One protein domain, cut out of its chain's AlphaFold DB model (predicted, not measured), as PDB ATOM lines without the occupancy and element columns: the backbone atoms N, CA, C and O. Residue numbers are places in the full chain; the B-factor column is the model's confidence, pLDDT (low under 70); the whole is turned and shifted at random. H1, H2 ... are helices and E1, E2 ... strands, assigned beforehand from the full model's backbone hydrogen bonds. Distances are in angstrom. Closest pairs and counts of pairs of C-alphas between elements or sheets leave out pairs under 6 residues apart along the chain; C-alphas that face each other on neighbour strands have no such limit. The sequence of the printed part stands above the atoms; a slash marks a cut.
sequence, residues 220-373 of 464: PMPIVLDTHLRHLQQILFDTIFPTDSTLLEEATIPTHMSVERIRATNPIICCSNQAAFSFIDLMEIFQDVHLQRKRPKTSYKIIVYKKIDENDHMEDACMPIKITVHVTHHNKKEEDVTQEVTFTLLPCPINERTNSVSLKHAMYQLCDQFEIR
ATOM      1  N   PRO A 220     -18.211   8.260   9.619       96.62
ATOM      2  CA  PRO A 220     -19.398   7.561   9.155       96.62
ATOM      3  C   PRO A 220     -20.595   8.513   9.097       96.62
ATOM      4  O   PRO A 220     -20.749   9.382   9.960       96.62
ATOM      5  N   MET A 221     -21.453   8.323   8.099       97.62
ATOM      6  CA  MET A 221     -22.709   9.046   7.955       97.62
ATOM      7  C   MET A 221     -23.689   8.636   9.068       97.62
ATOM      8  O   MET A 221     -23.978   7.444   9.212       97.62
ATOM      9  N   PRO A 222     -24.223   9.576   9.866       97.75
ATOM     10  CA  PRO A 222     -25.251   9.259  10.848       97.75
ATOM     11  C   PRO A 222     -26.601   9.007  10.167       97.75
ATOM     12  O   PRO A 222     -27.085   9.858   9.425       97.75
ATOM     13  N   ILE A 223     -27.230   7.871  10.457       98.25
ATOM     14  CA  ILE A 223     -28.566   7.508   9.981       98.25
ATOM     15  C   ILE A 223     -29.482   7.277  11.183       98.25
ATOM     16  O   ILE A 223     -29.108   6.621  12.158       98.25
ATOM     17  N   VAL A 224     -30.704   7.791  11.108       97.50
ATOM     18  CA  VAL A 224     -31.732   7.642  12.138       97.50
ATOM     19  C   VAL A 224     -32.996   7.073  11.509       97.50
ATOM     20  O   VAL A 224     -33.500   7.620  10.534       97.50
ATOM     21  N   LEU A 225     -33.539   6.000  12.081       96.38
ATOM     22  CA  LEU A 225     -34.863   5.492  11.720       96.38
ATOM     23  C   LEU A 225     -35.925   6.100  12.640       96.38
ATOM     24  O   LEU A 225     -36.006   5.745  13.818       96.38
ATOM     25  N   ASP A 226     -36.747   7.004  12.109       95.81
ATOM     26  CA  ASP A 226     -37.853   7.635  12.834       95.81
ATOM     27  C   ASP A 226     -39.083   7.738  11.922       95.81
ATOM     28  O   ASP A 226     -39.368   8.786  11.344       95.81
ATOM     29  N   THR A 227     -39.817   6.624  11.793       94.19
ATOM     30  CA  THR A 227     -40.945   6.442  10.857       94.19
ATOM     31  C   THR A 227     -41.897   7.637  10.810       94.19
ATOM     32  O   THR A 227     -42.327   8.038   9.733       94.19
ATOM     33  N   HIS A 228     -42.225   8.215  11.966       94.31
ATOM     34  CA  HIS A 228     -43.214   9.289  12.089       94.31
ATOM     35  C   HIS A 228     -42.606  10.639  12.499       94.31
ATOM     36  O   HIS A 228     -43.349  11.541  12.878       94.31
ATOM     37  N   LEU A 229     -41.274  10.770  12.485       95.88
ATOM     38  CA  LEU A 229     -40.541  11.964  12.931       95.88
ATOM     39  C   LEU A 229     -40.879  12.428  14.360       95.88
ATOM     40  O   LEU A 229     -40.670  13.592  14.705       95.88
ATOM     41  N   ARG A 230     -41.403  11.540  15.215       94.06
ATOM     42  CA  ARG A 230     -41.810  11.896  16.585       94.06
ATOM     43  C   ARG A 230     -40.607  12.281  17.431       94.06
ATOM     44  O   ARG A 230     -40.680  13.218  18.217       94.06
ATOM     45  N   HIS A 231     -39.507  11.557  17.267       95.00
ATOM     46  CA  HIS A 231     -38.304  11.759  18.057       95.00
ATOM     47  C   HIS A 231     -37.524  12.974  17.561       95.00
ATOM     48  O   HIS A 231     -37.034  13.749  18.378       95.00
ATOM     49  N   LEU A 232     -37.478  13.204  16.245       95.81
ATOM     50  CA  LEU A 232     -36.935  14.446  15.692       95.81
ATOM     51  C   LEU A 232     -37.705  15.673  16.204       95.81
ATOM     52  O   LEU A 232     -37.091  16.636  16.661       95.81
ATOM     53  N   GLN A 233     -39.040  15.627  16.172       94.69
ATOM     54  CA  GLN A 233     -39.878  16.701  16.711       94.69
ATOM     55  C   GLN A 233     -39.645  16.901  18.210       94.69
ATOM     56  O   GLN A 233     -39.487  18.033  18.653       94.69
ATOM     57  N   GLN A 234     -39.535  15.817  18.982       93.50
ATOM     58  CA  GLN A 234     -39.227  15.892  20.407       93.50
ATOM     59  C   GLN A 234     -37.872  16.567  20.676       93.50
ATOM     60  O   GLN A 234     -37.772  17.362  21.605       93.50
ATOM     61  N   ILE A 235     -36.841  16.291  19.873       94.00
ATOM     62  CA  ILE A 235     -35.527  16.943  20.000       94.00
ATOM     63  C   ILE A 235     -35.637  18.441  19.708       94.00
ATOM     64  O   ILE A 235     -35.123  19.257  20.472       94.00
ATOM     65  N   LEU A 236     -36.301  18.799  18.609       94.12
ATOM     66  CA  LEU A 236     -36.369  20.180  18.136       94.12
ATOM     67  C   LEU A 236     -37.319  21.051  18.961       94.12
ATOM     68  O   LEU A 236     -37.045  22.236  19.127       94.12
ATOM     69  N   PHE A 237     -38.418  20.497  19.469       92.56
ATOM     70  CA  PHE A 237     -39.528  21.273  20.030       92.56
ATOM     71  C   PHE A 237     -39.946  20.885  21.445       92.56
ATOM     72  O   PHE A 237     -40.821  21.541  22.004       92.56
ATOM     73  N   ASP A 238     -39.387  19.812  22.013       89.81
ATOM     74  CA  ASP A 238     -39.848  19.203  23.273       89.81
ATOM     75  C   ASP A 238     -41.321  18.743  23.254       89.81
ATOM     76  O   ASP A 238     -41.882  18.347  24.277       89.81
ATOM     77  N   THR A 239     -41.950  18.747  22.077       87.56
ATOM     78  CA  THR A 239     -43.349  18.380  21.851       87.56
ATOM     79  C   THR A 239     -43.485  17.569  20.571       87.56
ATOM     80  O   THR A 239     -42.701  17.717  19.635       87.56
ATOM     81  N   ILE A 240     -44.506  16.716  20.521       87.94
ATOM     82  CA  ILE A 240     -44.837  15.910  19.343       87.94
ATOM     83  C   ILE A 240     -46.129  16.459  18.752       87.94
ATOM     84  O   ILE A 240     -47.123  16.595  19.466       87.94
ATOM     85  N   PHE A 241     -46.110  16.745  17.456       85.62
ATOM     86  CA  PHE A 241     -47.265  17.204  16.703       85.62
ATOM     87  C   PHE A 241     -47.937  16.037  15.973       85.62
ATOM     88  O   PHE A 241     -47.270  15.066  15.588       85.62
ATOM     89  N   PRO A 242     -49.266  16.091  15.798       79.31
ATOM     90  CA  PRO A 242     -49.974  15.117  14.983       79.31
ATOM     91  C   PRO A 242     -49.503  15.195  13.527       79.31
ATOM     92  O   PRO A 242     -49.169  16.259  13.017       79.31
ATOM     93  N   THR A 243     -49.483  14.049  12.848       73.12
ATOM     94  CA  THR A 243     -49.138  13.983  11.420       73.12
ATOM     95  C   THR A 243     -50.280  14.496  10.528       73.12
ATOM     96  O   THR A 243     -50.053  14.794   9.363       73.12
ATOM     97  N   ASP A 244     -51.502  14.609  11.052       73.69
ATOM     98  CA  ASP A 244     -52.653  15.135  10.311       73.69
ATOM     99  C   ASP A 244     -52.571  16.664  10.203       73.69
ATOM    100  O   ASP A 244     -52.562  17.362  11.220       73.69
ATOM    101  N   SER A 245     -52.514  17.177   8.972       66.06
ATOM    102  CA  SER A 245     -52.384  18.608   8.686       66.06
ATOM    103  C   SER A 245     -53.562  19.427   9.212       66.06
ATOM    104  O   SER A 245     -53.365  20.561   9.640       66.06
ATOM    105  N   THR A 246     -54.762  18.846   9.279       68.50
ATOM    106  CA  THR A 246     -55.952  19.530   9.812       68.50
ATOM    107  C   THR A 246     -55.833  19.830  11.307       68.50
ATOM    108  O   THR A 246     -56.347  20.836  11.787       68.50
ATOM    109  N   LEU A 247     -55.096  18.994  12.042       70.81
ATOM    110  CA  LEU A 247     -54.864  19.155  13.477       70.81
ATOM    111  C   LEU A 247     -53.667  20.067  13.786       70.81
ATOM    112  O   LEU A 247     -53.506  20.494  14.931       70.81
ATOM    113  N   LEU A 248     -52.818  20.368  12.795       68.62
ATOM    114  CA  LEU A 248     -51.685  21.285  12.962       68.62
ATOM    115  C   LEU A 248     -52.139  22.741  13.112       68.62
ATOM    116  O   LEU A 248     -51.508  23.486  13.860       68.62
ATOM    117  N   GLU A 249     -53.241  23.137  12.469       66.62
ATOM    118  CA  GLU A 249     -53.781  24.503  12.563       66.62
ATOM    119  C   GLU A 249     -54.300  24.843  13.970       66.62
ATOM    120  O   GLU A 249     -54.214  25.989  14.412       66.62
ATOM    121  N   GLU A 250     -54.804  23.843  14.700       66.31
ATOM    122  CA  GLU A 250     -55.288  24.000  16.078       66.31
ATOM    123  C   GLU A 250     -54.166  23.873  17.125       66.31
ATOM    124  O   GLU A 250     -54.337  24.247  18.292       66.31
ATOM    125  N   ALA A 251     -53.004  23.344  16.734       71.88
ATOM    126  CA  ALA A 251     -51.899  23.104  17.644       71.88
ATOM    127  C   ALA A 251     -51.193  24.412  18.036       71.88
ATOM    128  O   ALA A 251     -50.909  25.290  17.222       71.88
ATOM    129  N   THR A 252     -50.841  24.539  19.319       79.31
ATOM    130  CA  THR A 252     -50.030  25.674  19.775       79.31
ATOM    131  C   THR A 252     -48.607  25.528  19.243       79.31
ATOM    132  O   THR A 252     -47.868  24.639  19.665       79.31
ATOM    133  N   ILE A 253     -48.222  26.417  18.328       80.69
ATOM    134  CA  ILE A 253     -46.894  26.419  17.706       80.69
ATOM    135  C   ILE A 253     -45.810  26.635  18.781       80.69
ATOM    136  O   ILE A 253     -45.974  27.511  19.644       80.69
ATOM    137  N   PRO A 254     -44.687  25.888  18.740       82.94
ATOM    138  CA  PRO A 254     -43.598  26.024  19.700       82.94
ATOM    139  C   PRO A 254     -43.057  27.449  19.790       82.94
ATOM    140  O   PRO A 254     -43.034  28.209  18.822       82.94
ATOM    141  N   THR A 255     -42.566  27.816  20.971       82.62
ATOM    142  CA  THR A 255     -41.965  29.142  21.193       82.62
ATOM    143  C   THR A 255     -40.480  29.201  20.837       82.62
ATOM    144  O   THR A 255     -39.960  30.297  20.600       82.62
ATOM    145  N   HIS A 256     -39.816  28.044  20.803       87.88
ATOM    146  CA  HIS A 256     -38.388  27.876  20.567       87.88
ATOM    147  C   HIS A 256     -38.114  26.600  19.763       87.88
ATOM    148  O   HIS A 256     -38.908  25.661  19.833       87.88
ATOM    149  N   MET A 257     -36.994  26.572  19.033       91.75
ATOM    150  CA  MET A 257     -36.469  25.375  18.377       91.75
ATOM    151  C   MET A 257     -35.040  25.093  18.862       91.75
ATOM    152  O   MET A 257     -34.146  25.912  18.657       91.75
ATOM    153  N   SER A 258     -34.836  23.937  19.489       92.69
ATOM    154  CA  SER A 258     -33.601  23.535  20.177       92.69
ATOM    155  C   SER A 258     -32.659  22.759  19.245       92.69
ATOM    156  O   SER A 258     -32.475  21.546  19.367       92.69
ATOM    157  N   VAL A 259     -32.083  23.456  18.263       92.81
ATOM    158  CA  VAL A 259     -31.213  22.866  17.227       92.81
ATOM    159  C   VAL A 259     -29.911  22.272  17.775       92.81
ATOM    160  O   VAL A 259     -29.372  21.324  17.208       92.81
ATOM    161  N   GLU A 260     -29.423  22.771  18.908       91.88
ATOM    162  CA  GLU A 260     -28.182  22.359  19.566       91.88
ATOM    163  C   GLU A 260     -28.198  20.909  20.073       91.88
ATOM    164  O   GLU A 260     -27.143  20.308  20.312       91.88
ATOM    165  N   ARG A 261     -29.397  20.338  20.222       93.94
ATOM    166  CA  ARG A 261     -29.609  18.956  20.662       93.94
ATOM    167  C   ARG A 261     -29.326  17.944  19.548       93.94
ATOM    168  O   ARG A 261     -28.986  16.794  19.825       93.94
ATOM    169  N   ILE A 262     -29.359  18.369  18.282       95.75
ATOM    170  CA  ILE A 262     -28.885  17.556  17.156       95.75
ATOM    171  C   ILE A 262     -27.358  17.659  17.101       95.75
ATOM    172  O   ILE A 262     -26.770  18.537  16.477       95.75
ATOM    173  N   ARG A 263     -26.693  16.735  17.797       95.44
ATOM    174  CA  ARG A 263     -25.224  16.717  17.919       95.44
ATOM    175  C   ARG A 263     -24.520  15.927  16.817       95.44
ATOM    176  O   ARG A 263     -23.296  16.024  16.699       95.44
ATOM    177  N   ALA A 264     -25.262  15.115  16.066       94.69
ATOM    178  CA  ALA A 264     -24.765  14.402  14.897       94.69
ATOM    179  C   ALA A 264     -24.578  15.377  13.724       94.69
ATOM    180  O   ALA A 264     -25.379  16.288  13.533       94.69
ATOM    181  N   THR A 265     -23.521  15.196  12.936       94.38
ATOM    182  CA  THR A 265     -23.247  16.055  11.777       94.38
ATOM    183  C   THR A 265     -24.047  15.573  10.572       94.38
ATOM    184  O   THR A 265     -23.813  14.463  10.107       94.38
ATOM    185  N   ASN A 266     -24.948  16.415  10.059       95.81
ATOM    186  CA  ASN A 266     -25.756  16.163   8.859       95.81
ATOM    187  C   ASN A 266     -26.458  14.788   8.845       95.81
ATOM    188  O   ASN A 266     -26.295  14.052   7.872       95.81
ATOM    189  N   PRO A 267     -27.209  14.412   9.900       97.88
ATOM    190  CA  PRO A 267     -27.835  13.099   9.959       97.88
ATOM    191  C   PRO A 267     -28.872  12.921   8.844       97.88
ATOM    192  O   PRO A 267     -29.614  13.850   8.514       97.88
ATOM    193  N   ILE A 268     -28.945  11.706   8.305       98.38
ATOM    194  CA  ILE A 268     -30.019  11.251   7.421       98.38
ATOM    195  C   ILE A 268     -31.100  10.608   8.291       98.38
ATOM    196  O   ILE A 268     -30.811   9.720   9.087       98.38
ATOM    197  N   ILE A 269     -32.343  11.045   8.153       98.19
ATOM    198  CA  ILE A 269     -33.474  10.593   8.958       98.19
ATOM    199  C   ILE A 269     -34.459   9.900   8.027       98.19
ATOM    200  O   ILE A 269     -35.142  10.558   7.244       98.19
ATOM    201  N   CYS A 270     -34.524   8.574   8.099       97.44
ATOM    202  CA  CYS A 270     -35.477   7.795   7.321       97.44
ATOM    203  C   CYS A 270     -36.852   7.863   7.989       97.44
ATOM    204  O   CYS A 270     -37.002   7.506   9.164       97.44
ATOM    205  N   CYS A 271     -37.851   8.297   7.232       96.69
ATOM    206  CA  CYS A 271     -39.208   8.520   7.717       96.69
ATOM    207  C   CYS A 271     -40.235   8.158   6.647       96.69
ATOM    208  O   CYS A 271     -39.882   7.927   5.494       96.69
ATOM    209  N   SER A 272     -41.515   8.110   7.004       94.38
ATOM    210  CA  SER A 272     -42.560   7.933   6.002       94.38
ATOM    211  C   SER A 272     -42.750   9.187   5.152       94.38
ATOM    212  O   SER A 272     -42.481  10.305   5.600       94.38
ATOM    213  N   ASN A 273     -43.281   9.002   3.942       91.50
ATOM    214  CA  ASN A 273     -43.628  10.107   3.044       91.50
ATOM    215  C   ASN A 273     -44.573  11.102   3.728       91.50
ATOM    216  O   ASN A 273     -44.297  12.298   3.763       91.50
ATOM    217  N   GLN A 274     -45.637  10.599   4.359       90.56
ATOM    218  CA  GLN A 274     -46.598  11.438   5.070       90.56
ATOM    219  C   GLN A 274     -45.945  12.229   6.212       90.56
ATOM    220  O   GLN A 274     -46.225  13.410   6.372       90.56
ATOM    221  N   ALA A 275     -45.053  11.604   6.990       93.50
ATOM    222  CA  ALA A 275     -44.367  12.295   8.078       93.50
ATOM    223  C   ALA A 275     -43.437  13.399   7.561       93.50
ATOM    224  O   ALA A 275     -43.392  14.471   8.158       93.50
ATOM    225  N   ALA A 276     -42.731  13.156   6.452       94.00
ATOM    226  CA  ALA A 276     -41.877  14.157   5.823       94.00
ATOM    227  C   ALA A 276     -42.681  15.387   5.380       94.00
ATOM    228  O   ALA A 276     -42.292  16.505   5.710       94.00
ATOM    229  N   PHE A 277     -43.813  15.187   4.693       91.06
ATOM    230  CA  PHE A 277     -44.682  16.284   4.254       91.06
ATOM    231  C   PHE A 277     -45.218  17.092   5.438       91.06
ATOM    232  O   PHE A 277     -44.956  18.288   5.522       91.06
ATOM    233  N   SER A 278     -45.847  16.432   6.412       91.38
ATOM    234  CA  SER A 278     -46.408  17.121   7.579       91.38
ATOM    235  C   SER A 278     -45.343  17.858   8.404       91.38
ATOM    236  O   SER A 278     -45.619  18.893   9.006       91.38
ATOM    237  N   PHE A 279     -44.110  17.344   8.448       93.81
ATOM    238  CA  PHE A 279     -43.009  18.021   9.128       93.81
ATOM    239  C   PHE A 279     -42.536  19.270   8.376       93.81
ATOM    240  O   PHE A 279     -42.208  20.265   9.016       93.81
ATOM    241  N   ILE A 280     -42.513  19.246   7.041       93.25
ATOM    242  CA  ILE A 280     -42.178  20.425   6.229       93.25
ATOM    243  C   ILE A 280     -43.238  21.513   6.413       93.25
ATOM    244  O   ILE A 280     -42.864  22.655   6.675       93.25
ATOM    245  N   ASP A 281     -44.523  21.151   6.392       91.00
ATOM    246  CA  ASP A 281     -45.623  22.088   6.658       91.00
ATOM    247  C   ASP A 281     -45.467  22.733   8.048       91.00
ATOM    248  O   ASP A 281     -45.561  23.951   8.206       91.00
ATOM    249  N   LEU A 282     -45.128  21.931   9.068       90.94
ATOM    250  CA  LEU A 282     -44.837  22.435  10.413       90.94
ATOM    251  C   LEU A 282     -43.644  23.408  10.431       90.94
ATOM    252  O   LEU A 282     -43.697  24.418  11.135       90.94
ATOM    253  N   MET A 283     -42.566  23.123   9.691       92.38
ATOM    254  CA  MET A 283     -41.411  24.024   9.574       92.38
ATOM    255  C   MET A 283     -41.796  25.360   8.926       92.38
ATOM    256  O   MET A 283     -41.366  26.411   9.406       92.38
ATOM    257  N   GLU A 284     -42.604  25.331   7.867       91.38
ATOM    258  CA  GLU A 284     -43.073  26.523   7.157       91.38
ATOM    259  C   GLU A 284     -43.953  27.396   8.061       91.38
ATOM    260  O   GLU A 284     -43.634  28.566   8.295       91.38
ATOM    261  N   ILE A 285     -44.969  26.797   8.693       90.44
ATOM    262  CA  ILE A 285     -45.846  27.471   9.663       90.44
ATOM    263  C   ILE A 285     -45.026  28.067  10.816       90.44
ATOM    264  O   ILE A 285     -45.237  29.217  11.224       90.44
ATOM    265  N   PHE A 286     -44.067  27.305  11.351       91.50
ATOM    266  CA  PHE A 286     -43.198  27.774  12.428       91.50
ATOM    267  C   PHE A 286     -42.394  29.007  12.001       91.50
ATOM    268  O   PHE A 286     -42.323  29.980  12.761       91.50
ATOM    269  N   GLN A 287     -41.800  28.994  10.805       91.88
ATOM    270  CA  GLN A 287     -41.032  30.121  10.286       91.88
ATOM    271  C   GLN A 287     -41.910  31.367  10.110       91.88
ATOM    272  O   GLN A 287     -41.536  32.444  10.589       91.88
ATOM    273  N   ASP A 288     -43.084  31.228   9.498       90.38
ATOM    274  CA  ASP A 288     -43.994  32.342   9.219       90.38
ATOM    275  C   ASP A 288     -44.479  33.032  10.493       90.38
ATOM    276  O   ASP A 288     -44.425  34.262  10.614       90.38
ATOM    277  N   VAL A 289     -44.872  32.252  11.501       89.50
ATOM    278  CA  VAL A 289     -45.306  32.802  12.791       89.50
ATOM    279  C   VAL A 289     -44.175  33.539  13.507       89.50
ATOM    280  O   VAL A 289     -44.414  34.556  14.167       89.50
ATOM    281  N   HIS A 290     -42.929  33.082  13.370       89.44
ATOM    282  CA  HIS A 290     -41.783  33.759  13.976       89.44
ATOM    283  C   HIS A 290     -41.332  35.000  13.195       89.44
ATOM    284  O   HIS A 290     -40.903  35.969  13.827       89.44
ATOM    285  N   LEU A 291     -41.500  35.027  11.870       88.62
ATOM    286  CA  LEU A 291     -41.248  36.202  11.026       88.62
ATOM    287  C   LEU A 291     -42.200  37.365  11.343       88.62
ATOM    288  O   LEU A 291     -41.797  38.528  11.297       88.62
ATOM    289  N   GLN A 292     -43.445  37.074  11.724       86.69
ATOM    290  CA  GLN A 292     -44.446  38.096  12.060       86.69
ATOM    291  C   GLN A 292     -44.212  38.776  13.426       86.69
ATOM    292  O   GLN A 292     -44.837  39.799  13.736       86.69
ATOM    293  N   ARG A 293     -43.305  38.259  14.270       86.44
ATOM    294  CA  ARG A 293     -43.042  38.825  15.604       86.44
ATOM    295  C   ARG A 293     -42.291  40.155  15.506       86.44
ATOM    296  O   ARG A 293     -41.195  40.249  14.964       86.44
ATOM    297  N   LYS A 294     -42.831  41.207  16.132       80.88
ATOM    298  CA  LYS A 294     -42.148  42.509  16.231       80.88
ATOM    299  C   LYS A 294     -41.002  42.438  17.251       80.88
ATOM    300  O   LYS A 294     -41.258  42.296  18.442       80.88
ATOM    301  N   ARG A 295     -39.758  42.633  16.786       79.94
ATOM    302  CA  ARG A 295     -38.509  42.642  17.589       79.94
ATOM    303  C   ARG A 295     -38.262  41.324  18.349       79.94
ATOM    304  O   ARG A 295     -38.265  41.326  19.585       79.94
ATOM    305  N   PRO A 296     -38.061  40.200  17.643       83.69
ATOM    306  CA  PRO A 296     -37.831  38.919  18.291       83.69
ATOM    307  C   PRO A 296     -36.448  38.870  18.960       83.69
ATOM    308  O   PRO A 296     -35.494  39.484  18.490       83.69
ATOM    309  N   LYS A 297     -36.337  38.122  20.066       88.00
ATOM    310  CA  LYS A 297     -35.038  37.795  20.688       88.00
ATOM    311  C   LYS A 297     -34.259  36.743  19.888       88.00
ATOM    312  O   LYS A 297     -33.038  36.734  19.943       88.00
ATOM    313  N   THR A 298     -34.971  35.890  19.156       90.12
ATOM    314  CA  THR A 298     -34.409  34.822  18.323       90.12
ATOM    315  C   THR A 298     -35.124  34.828  16.979       90.12
ATOM    316  O   THR A 298     -36.356  34.868  16.957       90.12
ATOM    317  N   SER A 299     -34.377  34.795  15.881       91.56
ATOM    318  CA  SER A 299     -34.909  34.622  14.529       91.56
ATOM    319  C   SER A 299     -34.512  33.263  13.958       91.56
ATOM    320  O   SER A 299     -33.478  32.698  14.316       91.56
ATOM    321  N   TYR A 300     -35.364  32.740  13.080       94.06
ATOM    322  CA  TYR A 300     -35.203  31.432  12.457       94.06
ATOM    323  C   TYR A 300     -35.231  31.601  10.944       94.06
ATOM    324  O   TYR A 300     -36.090  32.307  10.413       94.06
ATOM    325  N   LYS A 301     -34.296  30.952  10.255       94.56
ATOM    326  CA  LYS A 301     -34.289  30.829   8.800       94.56
ATOM    327  C   LYS A 301     -34.132  29.359   8.445       94.56
ATOM    328  O   LYS A 301     -33.074  28.780   8.677       94.56
ATOM    329  N   ILE A 302     -35.181  28.781   7.884       96.25
ATOM    330  CA  ILE A 302     -35.262  27.388   7.470       96.25
ATOM    331  C   ILE A 302     -35.145  27.351   5.950       96.25
ATOM    332  O   ILE A 302     -35.820  28.085   5.231       96.25
ATOM    333  N   ILE A 303     -34.237  26.520   5.457       96.00
ATOM    334  CA  ILE A 303     -33.976  26.343   4.036       96.00
ATOM    335  C   ILE A 303     -34.186  24.872   3.704       96.00
ATOM    336  O   ILE A 303     -33.518  24.005   4.267       96.00
ATOM    337  N   VAL A 304     -35.111  24.605   2.788       95.69
ATOM    338  CA  VAL A 304     -35.465  23.257   2.344       95.69
ATOM    339  C   VAL A 304     -34.996  23.078   0.904       95.69
ATOM    340  O   VAL A 304     -35.356  23.853   0.022       95.69
ATOM    341  N   TYR A 305     -34.187  22.050   0.669       92.75
ATOM    342  CA  TYR A 305     -33.722  21.639  -0.649       92.75
ATOM    343  C   TYR A 305     -34.201  20.219  -0.918       92.75
ATOM    344  O   TYR A 305     -33.738  19.272  -0.280       92.75
ATOM    345  N   LYS A 306     -35.110  20.063  -1.877       88.38
ATOM    346  CA  LYS A 306     -35.546  18.754  -2.359       88.38
ATOM    347  C   LYS A 306     -34.794  18.417  -3.644       88.38
ATOM    348  O   LYS A 306     -34.753  19.237  -4.560       88.38
ATOM    349  N   LYS A 307     -34.187  17.231  -3.697       80.25
ATOM    350  CA  LYS A 307     -33.636  16.691  -4.946       80.25
ATOM    351  C   LYS A 307     -34.812  16.307  -5.854       80.25
ATOM    352  O   LYS A 307     -35.757  15.690  -5.375       80.25
ATOM    353  N   ILE A 308     -34.777  16.724  -7.115       75.75
ATOM    354  CA  ILE A 308     -35.799  16.407  -8.124       75.75
ATOM    355  C   ILE A 308     -35.140  15.465  -9.127       75.75
ATOM    356  O   ILE A 308     -34.008  15.740  -9.537       75.75
ATOM    357  N   ASP A 309     -35.809  14.371  -9.487       65.62
ATOM    358  CA  ASP A 309     -35.372  13.550 -10.617       65.62
ATOM    359  C   ASP A 309     -36.036  14.075 -11.891       65.62
ATOM    360  O   ASP A 309     -37.249  14.254 -11.957       65.62
ATOM    361  N   GLU A 310     -35.237  14.366 -12.913       60.59
ATOM    362  CA  GLU A 310     -35.746  14.875 -14.189       60.59
ATOM    363  C   GLU A 310     -36.497  13.790 -14.987       60.59
ATOM    364  O   GLU A 310     -37.187  14.126 -15.950       60.59
ATOM    365  N   ASN A 311     -36.386  12.510 -14.599       58.53
ATOM    366  CA  ASN A 311     -36.828  11.379 -15.418       58.53
ATOM    367  C   ASN A 311     -37.994  10.543 -14.856       58.53
ATOM    368  O   ASN A 311     -38.536   9.746 -15.623       58.53
ATOM    369  N   ASP A 312     -38.413  10.692 -13.589       55.44
ATOM    370  CA  ASP A 312     -39.491   9.853 -13.032       55.44
ATOM    371  C   ASP A 312     -40.306  10.517 -11.897       55.44
ATOM    372  O   ASP A 312     -39.872  10.626 -10.750       55.44
ATOM    373  N   HIS A 313     -41.545  10.923 -12.198       54.34
ATOM    374  CA  HIS A 313     -42.443  11.582 -11.235       54.34
ATOM    375  C   HIS A 313     -42.916  10.670 -10.088       54.34
ATOM    376  O   HIS A 313     -43.416  11.174  -9.081       54.34
ATOM    377  N   MET A 314     -42.794   9.342 -10.214       49.06
ATOM    378  CA  MET A 314     -43.190   8.410  -9.148       49.06
ATOM    379  C   MET A 314     -42.086   8.228  -8.091       49.06
ATOM    380  O   MET A 314     -42.398   7.997  -6.921       49.06
ATOM    381  N   GLU A 315     -40.809   8.395  -8.462       57.25
ATOM    382  CA  GLU A 315     -39.665   8.326  -7.532       57.25
ATOM    383  C   GLU A 315     -39.452   9.644  -6.757       57.25
ATOM    384  O   GLU A 315     -38.874   9.633  -5.666       57.25
ATOM    385  N   ASP A 316     -40.024  10.761  -7.230       66.75
ATOM    386  CA  ASP A 316     -39.965  12.084  -6.581       66.75
ATOM    387  C   ASP A 316     -40.455  12.090  -5.120       66.75
ATOM    388  O   ASP A 316     -40.054  12.948  -4.322       66.75
ATOM    389  N   ALA A 317     -41.346  11.170  -4.736       74.00
ATOM    390  CA  ALA A 317     -41.871  11.090  -3.373       74.00
ATOM    391  C   ALA A 317     -40.839  10.564  -2.361       74.00
ATOM    392  O   ALA A 317     -40.910  10.936  -1.193       74.00
ATOM    393  N   CYS A 318     -39.878   9.748  -2.810       82.62
ATOM    394  CA  CYS A 318     -38.835   9.150  -1.969       82.62
ATOM    395  C   CYS A 318     -37.490   9.891  -2.061       82.62
ATOM    396  O   CYS A 318     -36.502   9.469  -1.461       82.62
ATOM    397  N   MET A 319     -37.441  11.005  -2.799       88.56
ATOM    398  CA  MET A 319     -36.217  11.779  -2.962       88.56
ATOM    399  C   MET A 319     -35.771  12.433  -1.646       88.56
ATOM    400  O   MET A 319     -36.606  12.966  -0.906       88.56
ATOM    401  N   PRO A 320     -34.454  12.468  -1.362       94.44
ATOM    402  CA  PRO A 320     -33.925  13.131  -0.178       94.44
ATOM    403  C   PRO A 320     -34.296  14.618  -0.096       94.44
ATOM    404  O   PRO A 320     -34.185  15.371  -1.072       94.44
ATOM    405  N   ILE A 321     -34.656  15.061   1.109       96.06
ATOM    406  CA  ILE A 321     -35.014  16.448   1.420       96.06
ATOM    407  C   ILE A 321     -34.036  16.985   2.459       96.06
ATOM    408  O   ILE A 321     -34.101  16.643   3.639       96.06
ATOM    409  N   LYS A 322     -33.108  17.837   2.032       97.25
ATOM    410  CA  LYS A 322     -32.122  18.470   2.908       97.25
ATOM    411  C   LYS A 322     -32.720  19.722   3.543       97.25
ATOM    412  O   LYS A 322     -33.105  20.650   2.839       97.25
ATOM    413  N   ILE A 323     -32.735  19.773   4.869       97.44
ATOM    414  CA  ILE A 323     -33.242  20.897   5.656       97.44
ATOM    415  C   ILE A 323     -32.072  21.523   6.411       97.44
ATOM    416  O   ILE A 323     -31.303  20.832   7.076       97.44
ATOM    417  N   THR A 324     -31.911  22.837   6.284       97.56
ATOM    418  CA  THR A 324     -30.928  23.626   7.039       97.56
ATOM    419  C   THR A 324     -31.654  24.683   7.846       97.56
ATOM    420  O   THR A 324     -32.410  25.476   7.291       97.56
ATOM    421  N   VAL A 325     -31.431  24.691   9.153       96.81
ATOM    422  CA  VAL A 325     -32.026  25.648  10.081       96.81
ATOM    423  C   VAL A 325     -30.922  26.536  10.630       96.81
ATOM    424  O   VAL A 325     -29.992  26.054  11.277       96.81
ATOM    425  N   HIS A 326     -31.054  27.840  10.409       95.50
ATOM    426  CA  HIS A 326     -30.239  28.857  11.058       95.50
ATOM    427  C   HIS A 326     -31.045  29.511  12.180       95.50
ATOM    428  O   HIS A 326     -32.129  30.049  11.942       95.50
ATOM    429  N   VAL A 327     -30.494  29.500  13.389       94.69
ATOM    430  CA  VAL A 327     -31.067  30.143  14.575       94.69
ATOM    431  C   VAL A 327     -30.165  31.301  14.957       94.69
ATOM    432  O   VAL A 327     -28.995  31.090  15.254       94.69
ATOM    433  N   THR A 328     -30.677  32.531  14.931       92.75
ATOM    434  CA  THR A 328     -29.900  33.727  15.287       92.75
ATOM    435  C   THR A 328     -30.457  34.355  16.553       92.75
ATOM    436  O   THR A 328     -31.613  34.779  16.594       92.75
ATOM    437  N   HIS A 329     -29.634  34.426  17.595       91.44
ATOM    438  CA  HIS A 329     -29.965  35.093  18.848       91.44
ATOM    439  C   HIS A 329     -29.507  36.546  18.798       91.44
ATOM    440  O   HIS A 329     -28.311  36.823  18.710       91.44
ATOM    441  N   HIS A 330     -30.468  37.464  18.889       88.88
ATOM    442  CA  HIS A 330     -30.207  38.892  18.812       88.88
ATOM    443  C   HIS A 330     -29.853  39.456  20.185       88.88
ATOM    444  O   HIS A 330     -30.686  39.454  21.103       88.88
ATOM    445  N   ASN A 331     -28.637  39.983  20.323       85.00
ATOM    446  CA  ASN A 331     -28.186  40.610  21.561       85.00
ATOM    447  C   ASN A 331     -28.126  42.136  21.407       85.00
ATOM    448  O   ASN A 331     -27.720  42.677  20.389       85.00
ATOM    449  N   LYS A 332     -28.552  42.882  22.434       78.25
ATOM    450  CA  LYS A 332     -28.585  44.359  22.370       78.25
ATOM    451  C   LYS A 332     -27.211  45.007  22.564       78.25
ATOM    452  O   LYS A 332     -27.090  46.210  22.347       78.25
ATOM    453  N   LYS A 333     -26.234  44.261  23.085       77.25
ATOM    454  CA  LYS A 333     -24.930  44.781  23.534       77.25
ATOM    455  C   LYS A 333     -23.725  44.048  22.938       77.25
ATOM    456  O   LYS A 333     -22.613  44.527  23.110       77.25
ATOM    457  N   GLU A 334     -23.942  42.918  22.275       78.62
ATOM    458  CA  GLU A 334     -22.905  42.046  21.712       78.62
ATOM    459  C   GLU A 334     -23.302  41.659  20.284       78.62
ATOM    460  O   GLU A 334     -24.427  41.939  19.871       78.62
ATOM    461  N   GLU A 335     -22.382  41.039  19.544       84.31
ATOM    462  CA  GLU A 335     -22.683  40.471  18.228       84.31
ATOM    463  C   GLU A 335     -23.719  39.346  18.335       84.31
ATOM    464  O   GLU A 335     -23.788  38.617  19.330       84.31
ATOM    465  N   ASP A 336     -24.536  39.220  17.293       86.88
ATOM    466  CA  ASP A 336     -25.537  38.167  17.201       86.88
ATOM    467  C   ASP A 336     -24.859  36.794  17.120       86.88
ATOM    468  O   ASP A 336     -23.874  36.600  16.406       86.88
ATOM    469  N   VAL A 337     -25.412  35.819  17.842       89.75
ATOM    470  CA  VAL A 337     -24.911  34.440  17.832       89.75
ATOM    471  C   VAL A 337     -25.795  33.613  16.912       89.75
ATOM    472  O   VAL A 337     -26.977  33.421  17.203       89.75
ATOM    473  N   THR A 338     -25.219  33.103  15.824       89.81
ATOM    474  CA  THR A 338     -25.913  32.214  14.886       89.81
ATOM    475  C   THR A 338     -25.475  30.768  15.081       89.81
ATOM    476  O   THR A 338     -24.287  30.450  15.074       89.81
ATOM    477  N   GLN A 339     -26.456  29.885  15.228       93.00
ATOM    478  CA  GLN A 339     -26.298  28.439  15.202       93.00
ATOM    479  C   GLN A 339     -26.872  27.893  13.899       93.00
ATOM    480  O   GLN A 339     -27.850  28.422  13.368       93.00
ATOM    481  N   GLU A 340     -26.267  26.826  13.391       94.69
ATOM    482  CA  GLU A 340     -26.696  26.149  12.175       94.69
ATOM    483  C   GLU A 340     -26.767  24.649  12.429       94.69
ATOM    484  O   GLU A 340     -25.830  24.054  12.966       94.69
ATOM    485  N   VAL A 341     -27.876  24.043  12.012       96.62
ATOM    486  CA  VAL A 341     -28.006  22.595  11.909       96.62
ATOM    487  C   VAL A 341     -28.524  22.234  10.528       96.62
ATOM    488  O   VAL A 341     -29.439  22.865   9.999       96.62
ATOM    489  N   THR A 342     -27.960  21.180   9.957       97.75
ATOM    490  CA  THR A 342     -28.446  20.571   8.727       97.75
ATOM    491  C   THR A 342     -28.766  19.113   9.005       97.75
ATOM    492  O   THR A 342     -28.014  18.433   9.698       97.75
ATOM    493  N   PHE A 343     -29.865  18.622   8.448       97.88
ATOM    494  CA  PHE A 343     -30.220  17.206   8.418       97.88
ATOM    495  C   PHE A 343     -30.976  16.904   7.124       97.88
ATOM    496  O   PHE A 343     -31.491  17.809   6.465       97.88
ATOM    497  N   THR A 344     -31.026  15.637   6.736       98.25
ATOM    498  CA  THR A 344     -31.689  15.204   5.505       98.25
ATOM    499  C   THR A 344     -32.801  14.238   5.858       98.25
ATOM    500  O   THR A 344     -32.538  13.216   6.478       98.25
ATOM    501  N   LEU A 345     -34.033  14.529   5.460       97.75
ATOM    502  CA  LEU A 345     -35.111  13.551   5.502       97.75
ATOM    503  C   LEU A 345     -34.977  12.626   4.293       97.75
ATOM    504  O   LEU A 345     -34.773  13.096   3.173       97.75
ATOM    505  N   LEU A 346     -35.088  11.322   4.525       96.62
ATOM    506  CA  LEU A 346     -35.159  10.301   3.489       96.62
ATOM    507  C   LEU A 346     -36.539   9.637   3.557       96.62
ATOM    508  O   LEU A 346     -36.734   8.717   4.358       96.62
ATOM    509  N   PRO A 347     -37.517  10.119   2.772       95.06
ATOM    510  CA  PRO A 347     -38.842   9.527   2.745       95.06
ATOM    511  C   PRO A 347     -38.795   8.096   2.192       95.06
ATOM    512  O   PRO A 347     -38.092   7.805   1.226       95.06
ATOM    513  N   CYS A 348     -39.503   7.181   2.843       91.75
ATOM    514  CA  CYS A 348     -39.553   5.762   2.515       91.75
ATOM    515  C   CYS A 348     -40.996   5.236   2.620       91.75
ATOM    516  O   CYS A 348     -41.783   5.735   3.436       91.75
ATOM    517  N   PRO A 349     -41.349   4.191   1.850       90.31
ATOM    518  CA  PRO A 349     -42.621   3.507   1.996       90.31
ATOM    519  C   PRO A 349     -42.712   2.832   3.368       90.31
ATOM    520  O   PRO A 349     -41.710   2.417   3.963       90.31
ATOM    521  N   ILE A 350     -43.940   2.731   3.867       87.50
ATOM    522  CA  ILE A 350     -44.258   2.034   5.110       87.50
ATOM    523  C   ILE A 350     -44.570   0.573   4.775       87.50
ATOM    524  O   ILE A 350     -45.296   0.296   3.827       87.50
ATOM    525  N   ASN A 351     -44.051  -0.355   5.571       82.19
ATOM    526  CA  ASN A 351     -44.520  -1.732   5.603       82.19
ATOM    527  C   ASN A 351     -45.844  -1.779   6.387       82.19
ATOM    528  O   ASN A 351     -45.875  -1.462   7.578       82.19
ATOM    529  N   GLU A 352     -46.936  -2.156   5.721       77.62
ATOM    530  CA  GLU A 352     -48.300  -2.089   6.271       77.62
ATOM    531  C   GLU A 352     -48.492  -2.961   7.520       77.62
ATOM    532  O   GLU A 352     -49.183  -2.564   8.457       77.62
ATOM    533  N   ARG A 353     -47.817  -4.116   7.585       75.62
ATOM    534  CA  ARG A 353     -47.905  -5.063   8.707       75.62
ATOM    535  C   ARG A 353     -47.281  -4.507   9.985       75.62
ATOM    536  O   ARG A 353     -47.806  -4.702  11.080       75.62
ATOM    537  N   THR A 354     -46.134  -3.850   9.853       79.38
ATOM    538  CA  THR A 354     -45.375  -3.308  10.993       79.38
ATOM    539  C   THR A 354     -45.697  -1.844  11.278       79.38
ATOM    540  O   THR A 354     -45.340  -1.340  12.343       79.38
ATOM    541  N   ASN A 355     -46.349  -1.158  10.332       83.81
ATOM    542  CA  ASN A 355     -46.526   0.292  10.309       83.81
ATOM    543  C   ASN A 355     -45.197   1.043  10.536       83.81
ATOM    544  O   ASN A 355     -45.125   2.047  11.246       83.81
ATOM    545  N   SER A 356     -44.115   0.511   9.965       86.88
ATOM    546  CA  SER A 356     -42.759   1.050  10.076       86.88
ATOM    547  C   SER A 356     -42.134   1.251   8.696       86.88
ATOM    548  O   SER A 356     -42.615   0.692   7.715       86.88
ATOM    549  N   VAL A 357     -41.099   2.088   8.586       89.31
ATOM    550  CA  VAL A 357     -40.368   2.263   7.317       89.31
ATOM    551  C   VAL A 357     -39.838   0.914   6.825       89.31
ATOM    552  O   VAL A 357     -39.218   0.186   7.597       89.31
ATOM    553  N   SER A 358     -40.036   0.610   5.537       88.38
ATOM    554  CA  SER A 358     -39.438  -0.567   4.897       88.38
ATOM    555  C   SER A 358     -37.913  -0.490   4.978       88.38
ATOM    556  O   SER A 358     -37.290   0.385   4.363       88.38
ATOM    557  N   LEU A 359     -37.301  -1.414   5.725       89.25
ATOM    558  CA  LEU A 359     -35.850  -1.446   5.896       89.25
ATOM    559  C   LEU A 359     -35.157  -1.766   4.573       89.25
ATOM    560  O   LEU A 359     -34.173  -1.109   4.234       89.25
ATOM    561  N   LYS A 360     -35.698  -2.710   3.790       86.62
ATOM    562  CA  LYS A 360     -35.180  -3.050   2.454       86.62
ATOM    563  C   LYS A 360     -35.119  -1.817   1.543       86.62
ATOM    564  O   LYS A 360     -34.065  -1.544   0.966       86.62
ATOM    565  N   HIS A 361     -36.203  -1.039   1.465       87.56
ATOM    566  CA  HIS A 361     -36.231   0.181   0.653       87.56
ATOM    567  C   HIS A 361     -35.287   1.260   1.194       87.56
ATOM    568  O   HIS A 361     -34.533   1.855   0.428       87.56
ATOM    569  N   ALA A 362     -35.280   1.499   2.510       91.81
ATOM    570  CA  ALA A 362     -34.383   2.480   3.118       91.81
ATOM    571  C   ALA A 362     -32.911   2.151   2.828       91.81
ATOM    572  O   ALA A 362     -32.139   3.025   2.447       91.81
ATOM    573  N   MET A 363     -32.524   0.880   2.955       92.44
ATOM    574  CA  MET A 363     -31.169   0.413   2.668       92.44
ATOM    575  C   MET A 363     -30.792   0.570   1.191       92.44
ATOM    576  O   MET A 363     -29.670   0.979   0.892       92.44
ATOM    577  N   TYR A 364     -31.727   0.302   0.277       89.00
ATOM    578  CA  TYR A 364     -31.535   0.562  -1.148       89.00
ATOM    579  C   TYR A 364     -31.305   2.054  -1.430       89.00
ATOM    580  O   TYR A 364     -30.301   2.416  -2.039       89.00
ATOM    581  N   GLN A 365     -32.173   2.925  -0.912       89.31
ATOM    582  CA  GLN A 365     -32.065   4.375  -1.099       89.31
ATOM    583  C   GLN A 365     -30.762   4.947  -0.534       89.31
ATOM    584  O   GLN A 365     -30.158   5.833  -1.129       89.31
ATOM    585  N   LEU A 366     -30.283   4.430   0.600       93.62
ATOM    586  CA  LEU A 366     -28.989   4.830   1.154       93.62
ATOM    587  C   LEU A 366     -27.828   4.472   0.217       93.62
ATOM    588  O   LEU A 366     -26.884   5.252   0.079       93.62
ATOM    589  N   CYS A 367     -27.898   3.314  -0.439       90.69
ATOM    590  CA  CYS A 367     -26.894   2.906  -1.412       90.69
ATOM    591  C   CYS A 367     -26.954   3.767  -2.678       90.69
ATOM    592  O   CYS A 367     -25.923   4.248  -3.142       90.69
ATOM    593  N   ASP A 368     -28.158   3.989  -3.200       87.44
ATOM    594  CA  ASP A 368     -28.394   4.682  -4.464       87.44
ATOM    595  C   ASP A 368     -28.151   6.198  -4.364       87.44
ATOM    596  O   ASP A 368     -27.430   6.784  -5.170       87.44
ATOM    597  N   GLN A 369     -28.680   6.844  -3.324       88.69
ATOM    598  CA  GLN A 369     -28.665   8.304  -3.201       88.69
ATOM    599  C   GLN A 369     -27.432   8.853  -2.479       88.69
ATOM    600  O   GLN A 369     -27.080  10.019  -2.673       88.69
ATOM    601  N   PHE A 370     -26.787   8.041  -1.635       92.81
ATOM    602  CA  PHE A 370     -25.679   8.474  -0.773       92.81
ATOM    603  C   PHE A 370     -24.415   7.619  -0.921       92.81
ATOM    604  O   PHE A 370     -23.454   7.838  -0.184       92.81
ATOM    605  N   GLU A 371     -24.405   6.654  -1.847       92.50
ATOM    606  CA  GLU A 371     -23.286   5.730  -2.084       92.50
ATOM    607  C   GLU A 371     -22.858   4.937  -0.835       92.50
ATOM    608  O   GLU A 371     -21.709   4.505  -0.717       92.50
ATOM    609  N   ILE A 372     -23.780   4.715   0.107       94.75
ATOM    610  CA  ILE A 372     -23.504   3.990   1.349       94.75
ATOM    611  C   ILE A 372     -23.458   2.492   1.046       94.75
ATOM    612  O   ILE A 372     -24.449   1.891   0.630       94.75
ATOM    613  N   ARG A 373     -22.297   1.865   1.257       93.44
ATOM    614  CA  ARG A 373     -22.066   0.442   0.943       93.44
ATOM    615  C   ARG A 373     -21.988  -0.431   2.183       93.44
ATOM    616  O   ARG A 373     -22.008  -1.655   2.065       93.44
TER     617      ARG A 373
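Overview. This is residues 220 to 373 of the 464 residues of the protein "Hypothetical protein" of Skeletonema marinoi (UniProt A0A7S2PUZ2). The core is one twisted sheet, in which the long strands E3, E4 and E5 reach out together and the short strands E1 and E2 line the other part; the longest helix, H3, covers E5, E4 and E3 along their length, and H5 packs slantwise over E2. H1 and the four-residue H4 only graze the sheet, the four-residue H2 packs on H3, and residues 310 to 315 stick out. The printed part has 154 residues with five named helices and five named strands, in the chain order E1 H1 H2 E2 H3 E3 H4 E4 E5 H5. The sheet's order is E1 E2 E5 E4 E3, mixed, and the class is mixed, helices and strands. The whole is compact, with a radius of gyration of the C-alphas of 16.5 A and spans of 52 by 36 by 29 A.

Along the chain. Begin in the sheet with E5, residues 337 to 348, 35.7 A long from C-alpha 337 at (-24.911, 34.440, 17.832). On one side of E5 is E4, residues 321 to 329, 26.0 A, and then, as the neighbour of E4, the edge strand E3, residues 298 to 306, 26.2 A; on the other side of E5 is E2, residues 268 to 272, and then, as the neighbour of E2, the edge strand E1, residues 221 to 225, which begins at C-alpha 221 at (-22.709, 9.046, 7.955). Look next for H3, residues 273 to 291, 27.4 A, and H5, residues 359 to 370, 15.7 A, ending at C-alpha 370 at (-25.679, 8.474, -0.773). H1 is residues 230 to 237, H2 residues 245 to 248, H4 residues 315 to 318.

Arrangement. E4 and E5 form a hairpin, with N 323 and O 343 2.8 A apart; E4 and E3 are antiparallel, with N 303 and O 324 at 2.8 A. E2 is parallel to E5, N 269 and O 344 at 2.7 A, and to E1, N 270 and O 224 at 2.8 A. H3 is on the sheet at a height of 8.8 A, along the strands; its closest C-alpha pair with E3 is Gln 287 and Tyr 300, 6.4 A. H5 is on the sheet at a height of 8.2 A, slantwise to the strands. E1, H1, H2, E2 is a strand-helix-strand unit, two parallel neighbour strands with helices between, its crossover right-handed; E2, H3, E3 is a split one, with E5 and E4 between its strands, also right-handed. There are three layers, helices on both faces of the sheet, H3 on one and H5 on the other. H2 and H3 only just touch, with 3 pairs of C-alphas within 8 A, the closest Ser 245 and Ser 278 at 6.3 A. In H1, H3 and H5 every O i to N i+4 pair is within hydrogen-bond range; H2 and H4 are too short for one.

Size, cuts and confidence. The C-alphas farthest apart, Lys 333 and Arg 353, are 56.9 A apart, and the printed part has no cut. The link from H2 to E2, residues 249 to 267, is long. Find pLDDT under 70 at residues 245 to 246, 248 to 250 and 309 to 316.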